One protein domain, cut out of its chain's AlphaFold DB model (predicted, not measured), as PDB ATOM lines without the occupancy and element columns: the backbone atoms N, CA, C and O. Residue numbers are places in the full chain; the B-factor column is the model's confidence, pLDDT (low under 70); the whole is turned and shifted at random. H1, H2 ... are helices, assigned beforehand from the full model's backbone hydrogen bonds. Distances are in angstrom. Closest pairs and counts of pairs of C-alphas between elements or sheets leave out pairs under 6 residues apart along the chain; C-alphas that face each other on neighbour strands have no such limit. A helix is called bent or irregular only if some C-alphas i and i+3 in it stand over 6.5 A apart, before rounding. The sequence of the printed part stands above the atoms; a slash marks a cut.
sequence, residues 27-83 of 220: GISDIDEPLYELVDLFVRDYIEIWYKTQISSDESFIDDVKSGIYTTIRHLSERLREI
ATOM      1  N   GLY A  27     -22.891  52.129   3.256       85.88
ATOM      2  CA  GLY A  27     -21.858  52.957   2.633       85.88
ATOM      3  C   GLY A  27     -22.412  54.210   1.949       85.88
ATOM      4  O   GLY A  27     -21.646  54.936   1.319       85.88
ATOM      5  N   ILE A  28     -23.718  54.471   2.076       88.19
ATOM      6  CA  ILE A  28     -24.399  55.657   1.553       88.19
ATOM      7  C   ILE A  28     -24.970  56.433   2.739       88.19
ATOM      8  O   ILE A  28     -25.931  55.999   3.369       88.19
ATOM      9  N   SER A  29     -24.395  57.599   3.037       86.62
ATOM     10  CA  SER A  29     -24.743  58.381   4.233       86.62
ATOM     11  C   SER A  29     -26.220  58.786   4.295       86.62
ATOM     12  O   SER A  29     -26.814  58.732   5.368       86.62
ATOM     13  N   ASP A  30     -26.824  59.120   3.151       88.56
ATOM     14  CA  ASP A  30     -28.235  59.530   3.064       88.56
ATOM     15  C   ASP A  30     -29.219  58.394   3.388       88.56
ATOM     16  O   ASP A  30     -30.380  58.650   3.699       88.56
ATOM     17  N   ILE A  31     -28.762  57.140   3.318       90.62
ATOM     18  CA  ILE A  31     -29.550  55.945   3.648       90.62
ATOM     19  C   ILE A  31     -29.204  55.458   5.057       90.62
ATOM     20  O   ILE A  31     -30.087  55.039   5.803       90.62
ATOM     21  N   ASP A  32     -27.930  55.542   5.442       93.06
ATOM     22  CA  ASP A  32     -27.449  55.050   6.732       93.06
ATOM     23  C   ASP A  32     -28.083  55.799   7.911       93.06
ATOM     24  O   ASP A  32     -28.475  55.156   8.884       93.06
ATOM     25  N   GLU A  33     -28.247  57.124   7.828       91.62
ATOM     26  CA  GLU A  33     -28.834  57.900   8.930       91.62
ATOM     27  C   GLU A  33     -30.317  57.548   9.181       91.62
ATOM     28  O   GLU A  33     -30.645  57.180  10.314       91.62
ATOM     29  N   PRO A  34     -31.207  57.525   8.161       93.56
ATOM     30  CA  PRO A  34     -32.572  57.024   8.339       93.56
ATOM     31  C   PRO A  34     -32.639  55.568   8.809       93.56
ATOM     32  O   PRO A  34     -33.535  55.213   9.573       93.56
ATOM     33  N   LEU A  35     -31.709  54.709   8.376       91.62
ATOM     34  CA  LEU A  35     -31.665  53.319   8.833       91.62
ATOM     35  C   LEU A  35     -31.315  53.216  10.318       91.62
ATOM     36  O   LEU A  35     -31.928  52.420  11.027       91.62
ATOM     37  N   TYR A  36     -30.364  54.014  10.809       93.44
ATOM     38  CA  TYR A  36     -30.074  54.062  12.241       93.44
ATOM     39  C   TYR A  36     -31.291  54.501  13.046       93.44
ATOM     40  O   TYR A  36     -31.624  53.841  14.030       93.44
ATOM     41  N   GLU A  37     -31.963  55.570  12.611       93.31
ATOM     42  CA  GLU A  37     -33.177  56.063  13.261       93.31
ATOM     43  C   GLU A  37     -34.279  54.998  13.252       93.31
ATOM     44  O   GLU A  37     -34.888  54.731  14.287       93.31
ATOM     45  N   LEU A  38     -34.485  54.315  12.124       91.44
ATOM     46  CA  LEU A  38     -35.463  53.238  12.005       91.44
ATOM     47  C   LEU A  38     -35.185  52.097  12.989       91.44
ATOM     48  O   LEU A  38     -36.109  51.614  13.645       91.44
ATOM     49  N   VAL A  39     -33.926  51.669  13.118       91.19
ATOM     50  CA  VAL A  39     -33.541  50.623  14.077       91.19
ATOM     51  C   VAL A  39     -33.732  51.105  15.513       91.19
ATOM     52  O   VAL A  39     -34.235  50.347  16.343       91.19
ATOM     53  N   ASP A  40     -33.381  52.355  15.817       92.06
ATOM     54  CA  ASP A  40     -33.582  52.935  17.145       92.06
ATOM     55  C   ASP A  40     -35.073  52.983  17.517       92.06
ATOM     56  O   ASP A  40     -35.437  52.579  18.623       92.06
ATOM     57  N   LEU A  41     -35.942  53.397  16.588       91.19
ATOM     58  CA  LEU A  41     -37.397  53.398  16.766       91.19
ATOM     59  C   LEU A  41     -37.944  51.979  16.946       91.19
ATOM     60  O   LEU A  41     -38.710  51.729  17.874       91.19
ATOM     61  N   PHE A  42     -37.511  51.036  16.106       87.19
ATOM     62  CA  PHE A  42     -37.942  49.644  16.188       87.19
ATOM     63  C   PHE A  42     -37.572  49.014  17.537       87.19
ATOM     64  O   PHE A  42     -38.420  48.430  18.209       87.19
ATOM     65  N   VAL A  43     -36.317  49.153  17.967       88.81
ATOM     66  CA  VAL A  43     -35.857  48.584  19.240       88.81
ATOM     67  C   VAL A  43     -36.569  49.245  20.416       88.81
ATOM     68  O   VAL A  43     -36.993  48.540  21.332       88.81
ATOM     69  N   ARG A  44     -36.775  50.566  20.378       89.94
ATOM     70  CA  ARG A  44     -37.527  51.282  21.412       89.94
ATOM     71  C   ARG A  44     -38.957  50.750  21.536       89.94
ATOM     72  O   ARG A  44     -39.388  50.401  22.632       89.94
ATOM     73  N   ASP A  45     -39.675  50.668  20.418       86.19
ATOM     74  CA  ASP A  45     -41.117  50.398  20.411       86.19
ATOM     75  C   ASP A  45     -41.437  48.909  20.614       86.19
ATOM     76  O   ASP A  45     -42.428  48.571  21.263       86.19
ATOM     77  N   TYR A  46     -40.580  48.012  20.115       82.44
ATOM     78  CA  TYR A  46     -40.845  46.572  20.114       82.44
ATOM     79  C   TYR A  46     -39.999  45.756  21.088       82.44
ATOM     80  O   TYR A  46     -40.307  44.579  21.261       82.44
ATOM     81  N   ILE A  47     -38.954  46.312  21.714       84.94
ATOM     82  CA  ILE A  47     -38.028  45.546  22.575       84.94
ATOM     83  C   ILE A  47     -37.830  46.227  23.928       84.94
ATOM     84  O   ILE A  47     -38.068  45.625  24.976       84.94
ATOM     85  N   GLU A  48     -37.427  47.495  23.918       87.94
ATOM     86  CA  GLU A  48     -36.975  48.210  25.109       87.94
ATOM     87  C   GLU A  48     -38.071  48.317  26.178       87.94
ATOM     88  O   GLU A  48     -37.798  48.091  27.358       87.94
ATOM     89  N   ILE A  49     -39.318  48.590  25.775       86.88
ATOM     90  CA  ILE A  49     -40.442  48.799  26.702       86.88
ATOM     91  C   ILE A  49     -40.696  47.569  27.579       86.88
ATOM     92  O   ILE A  49     -40.730  47.689  28.805       86.88
ATOM     93  N   TRP A  50     -40.881  46.382  26.992       87.44
ATOM     94  CA  TRP A  50     -41.173  45.184  27.788       87.44
ATOM     95  C   TRP A  50     -39.920  44.639  28.469       87.44
ATOM     96  O   TRP A  50     -40.021  44.170  29.600       87.44
ATOM     97  N   TYR A  51     -38.742  44.760  27.850       87.12
ATOM     98  CA  TYR A  51     -37.497  44.303  28.457       87.12
ATOM     99  C   TYR A  51     -37.186  45.081  29.744       87.12
ATOM    100  O   TYR A  51     -37.060  44.468  30.809       87.12
ATOM    101  N   LYS A  52     -37.180  46.425  29.675       88.94
ATOM    102  CA  LYS A  52     -36.897  47.296  30.829       88.94
ATOM    103  C   LYS A  52     -37.977  47.230  31.908       88.94
ATOM    104  O   LYS A  52     -37.664  47.383  33.087       88.94
ATOM    105  N   THR A  53     -39.235  46.991  31.528       87.94
ATOM    106  CA  THR A  53     -40.360  46.965  32.480       87.94
ATOM    107  C   THR A  53     -40.550  45.602  33.149       87.94
ATOM    108  O   THR A  53     -40.965  45.550  34.304       87.94
ATOM    109  N   GLN A  54     -40.300  44.497  32.439       87.44
ATOM    110  CA  GLN A  54     -40.736  43.160  32.869       87.44
ATOM    111  C   GLN A  54     -39.591  42.169  33.105       87.44
ATOM    112  O   GLN A  54     -39.824  41.151  33.753       87.44
ATOM    113  N   ILE A  55     -38.380  42.431  32.598       87.81
ATOM    114  CA  ILE A  55     -37.274  41.463  32.649       87.81
ATOM    115  C   ILE A  55     -36.056  42.007  33.389       87.81
ATOM    116  O   ILE A  55     -35.648  41.422  34.391       87.81
ATOM    117  N   SER A  56     -35.437  43.078  32.890       88.31
ATOM    118  CA  SER A  56     -34.160  43.577  33.409       88.31
ATOM    119  C   SER A  56     -33.918  45.026  32.997       88.31
ATOM    120  O   SER A  56     -34.360  45.462  31.942       88.31
ATOM    121  N   SER A  57     -33.170  45.770  33.810       84.06
ATOM    122  CA  SER A  57     -32.735  47.143  33.503       84.06
ATOM    123  C   SER A  57     -31.341  47.207  32.859       84.06
ATOM    124  O   SER A  57     -30.745  48.277  32.804       84.06
ATOM    125  N   ASP A  58     -30.807  46.069  32.420       87.94
ATOM    126  CA  ASP A  58     -29.491  45.959  31.789       87.94
ATOM    127  C   ASP A  58     -29.496  46.504  30.350       87.94
ATOM    128  O   ASP A  58     -30.173  45.980  29.470       87.94
ATOM    129  N   GLU A  59     -28.732  47.562  30.092       85.81
ATOM    130  CA  GLU A  59     -28.678  48.186  28.765       85.81
ATOM    131  C   GLU A  59     -27.835  47.386  27.762       85.81
ATOM    132  O   GLU A  59     -28.054  47.513  26.557       85.81
ATOM    133  N   SER A  60     -26.951  46.496  28.234       87.75
ATOM    134  CA  SER A  60     -26.043  45.744  27.358       87.75
ATOM    135  C   SER A  60     -26.783  44.838  26.376       87.75
ATOM    136  O   SER A  60     -26.423  44.772  25.206       87.75
ATOM    137  N   PHE A  61     -27.891  44.226  26.805       85.88
ATOM    138  CA  PHE A  61     -28.737  43.423  25.926       85.88
ATOM    139  C   PHE A  61     -29.335  44.242  24.774       85.88
ATOM    140  O   PHE A  61     -29.412  43.767  23.644       85.88
ATOM    141  N   ILE A  62     -29.768  45.476  25.049       88.88
ATOM    142  CA  ILE A  62     -30.361  46.350  24.030       88.88
ATOM    143  C   ILE A  62     -29.299  46.754  23.003       88.88
ATOM    144  O   ILE A  62     -29.572  46.737  21.799       88.88
ATOM    145  N   ASP A  63     -28.086  47.057  23.464       89.19
ATOM    146  CA  ASP A  63     -26.950  47.367  22.597       89.19
ATOM    147  C   ASP A  63     -26.532  46.159  21.745       89.19
ATOM    148  O   ASP A  63     -26.304  46.309  20.542       89.19
ATOM    149  N   ASP A  64     -26.512  44.956  22.324       86.25
ATOM    150  CA  ASP A  64     -26.221  43.710  21.607       86.25
ATOM    151  C   ASP A  64     -27.260  43.435  20.511       86.25
ATOM    152  O   ASP A  64     -26.902  43.102  19.379       86.25
ATOM    153  N   VAL A  65     -28.550  43.643  20.800       85.62
ATOM    154  CA  VAL A  65     -29.627  43.508  19.809       85.62
ATOM    155  C   VAL A  65     -29.454  44.511  18.668       85.62
ATOM    156  O   VAL A  65     -29.520  44.124  17.498       85.62
ATOM    157  N   LYS A  66     -29.194  45.789  18.974       90.00
ATOM    158  CA  LYS A  66     -28.932  46.812  17.948       90.00
ATOM    159  C   LYS A  66     -27.721  46.445  17.097       90.00
ATOM    160  O   LYS A  66     -27.791  46.510  15.871       90.00
ATOM    161  N   SER A  67     -26.635  46.011  17.730       88.44
ATOM    162  CA  SER A  67     -25.414  45.567  17.055       88.44
ATOM    163  C   SER A  67     -25.673  44.389  16.108       88.44
ATOM    164  O   SER A  67     -25.209  44.408  14.963       88.44
ATOM    165  N   GLY A  68     -26.479  43.410  16.533       85.81
ATOM    166  CA  GLY A  68     -26.914  42.285  15.700       85.81
ATOM    167  C   GLY A  68     -27.733  42.734  14.485       85.81
ATOM    168  O   GLY A  68     -27.449  42.326  13.355       85.81
ATOM    169  N   ILE A  69     -28.686  43.658  14.674       87.19
ATOM    170  CA  ILE A  69     -29.476  44.235  13.572       87.19
ATOM    171  C   ILE A  69     -28.566  44.987  12.592       87.19
ATOM    172  O   ILE A  69     -28.641  44.754  11.387       87.19
ATOM    173  N   TYR A  70     -27.657  45.836  13.079       91.12
ATOM    174  CA  TYR A  70     -26.718  46.560  12.217       91.12
ATOM    175  C   TYR A  70     -25.800  45.620  11.436       91.12
ATOM    176  O   TYR A  70     -25.534  45.856  10.260       91.12
ATOM    177  N   THR A  71     -25.319  44.550  12.065       88.50
ATOM    178  CA  THR A  71     -24.497  43.528  11.403       88.50
ATOM    179  C   THR A  71     -25.289  42.807  10.314       88.50
ATOM    180  O   THR A  71     -24.804  42.665   9.195       88.50
ATOM    181  N   THR A  72     -26.543  42.456  10.599       87.31
ATOM    182  CA  THR A  72     -27.465  41.846   9.629       87.31
ATOM    183  C   THR A  72     -27.717  42.774   8.435       87.31
ATOM    184  O   THR A  72     -27.641  42.333   7.289       87.31
ATOM    185  N   ILE A  73     -27.953  44.072   8.674       90.38
ATOM    186  CA  ILE A  73     -28.135  45.080   7.613       90.38
ATOM    187  C   ILE A  73     -26.868  45.221   6.763       90.38
ATOM    188  O   ILE A  73     -26.969  45.310   5.541       90.38
ATOM    189  N   ARG A  74     -25.677  45.209   7.375       91.62
ATOM    190  CA  ARG A  74     -24.403  45.265   6.638       91.62
ATOM    191  C   ARG A  74     -24.223  44.060   5.731       91.62
ATOM    192  O   ARG A  74     -23.989  44.242   4.541       91.62
ATOM    193  N   HIS A  75     -24.405  42.851   6.260       90.06
ATOM    194  CA  HIS A  75     -24.328  41.635   5.451       90.06
ATOM    195  C   HIS A  75     -25.355  41.659   4.316       90.06
ATOM    196  O   HIS A  75     -25.029  41.308   3.186       90.06
ATOM    197  N   LEU A  76     -26.577  42.130   4.580       90.62
ATOM    198  CA  LEU A  76     -27.588  42.294   3.539       90.62
ATOM    199  C   LEU A  76     -27.117  43.280   2.465       90.62
ATOM    200  O   LEU A  76     -27.200  42.974   1.280       90.62
ATOM    201  N   SER A  77     -26.585  44.435   2.860       91.88
ATOM    202  CA  SER A  77     -26.081  45.440   1.923       91.88
ATOM    203  C   SER A  77     -24.922  44.920   1.071       91.88
ATOM    204  O   SER A  77     -24.892  45.168  -0.133       91.88
ATOM    205  N   GLU A  78     -23.996  44.169   1.665       90.69
ATOM    206  CA  GLU A  78     -22.891  43.531   0.947       90.69
ATOM    207  C   GLU A  78     -23.408  42.546  -0.101       90.69
ATOM    208  O   GLU A  78     -23.009  42.633  -1.260       90.69
ATOM    209  N   ARG A  79     -24.368  41.687   0.264       89.62
ATOM    210  CA  ARG A  79     -24.996  40.736  -0.666       89.62
ATOM    211  C   ARG A  79     -25.758  41.425  -1.786       89.62
ATOM    212  O   ARG A  79     -25.642  41.027  -2.937       89.62
ATOM    213  N   LEU A  80     -26.496  42.485  -1.472       91.12
ATOM    214  CA  LEU A  80     -27.205  43.278  -2.473       91.12
ATOM    215  C   LEU A  80     -26.246  43.987  -3.441       91.12
ATOM    216  O   LEU A  80     -26.605  44.227  -4.590       91.12
ATOM    217  N   ARG A  81     -25.019  44.301  -3.014       90.75
ATOM    218  CA  ARG A  81     -23.994  44.903  -3.878       90.75
ATOM    219  C   ARG A  81     -23.378  43.904  -4.862       90.75
ATOM    220  O   ARG A  81     -22.862  44.325  -5.892       90.75
ATOM    221  N   GLU A  82     -23.436  42.607  -4.563       92.19
ATOM    222  CA  GLU A  82     -22.971  41.534  -5.459       92.19
ATOM    223  C   GLU A  82     -23.925  41.303  -6.648       92.19
ATOM    224  O   GLU A  82     -23.556  40.621  -7.604       92.19
ATOM    225  N   ILE A  83     -25.137  41.869  -6.611       93.56
ATOM    226  CA  ILE A  83     -26.153  41.714  -7.659       93.56
ATOM    227  C   ILE A  83     -25.865  42.672  -8.823       93.56
ATOM    228  O   ILE A  83     -25.706  43.879  -8.629       93.56
TER     229      ILE A  83
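Overview. This is residues 27 to 83 of the 220 residues of the protein "Hypothetical protein" of Rotaria socialis (UniProt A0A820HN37). Two long helices, H1 and H2, make a helical hairpin that opens away from its tight link like a narrow V, with residues 28 to 34 standing free. H1 has a kink of 39 degrees near residue 47. The 57 printed residues, all helix in class with two named helices, H1 then H2, form a loose rod, radius of gyration of the C-alphas 13.5 A, spanning 43 by 18 by 14 A.

Arrangement. Start with H1, residues 29 to 54, only just irregular: C-alphas 46 and 49 are 7.0 A apart. Its residues 39 to 48 alone touch residues 62 to 69 of H2, residues 59 to 81; the closest C-alphas, of Glu 48 and Ile 62, are 7.0 A apart. They run opposite ways at a shallow tilt of 34.7 degrees, only just short of steep. Every O i to N i+4 pair is within hydrogen-bond range in H2, and 18 of 22 in H1.

Along the chain. Find C-alpha 29 at (-24.743, 58.381, 4.233); H1 runs 36.2 A to C-alpha 54. H2 runs 33.1 A to C-alpha 81 at (-23.994, 44.903, -3.878).

Size, cuts and confidence. The farthest C-alphas, Gln 54 and Ile 83, are 43.1 A apart. The printed part has no cut, and no printed residue has pLDDT under 70.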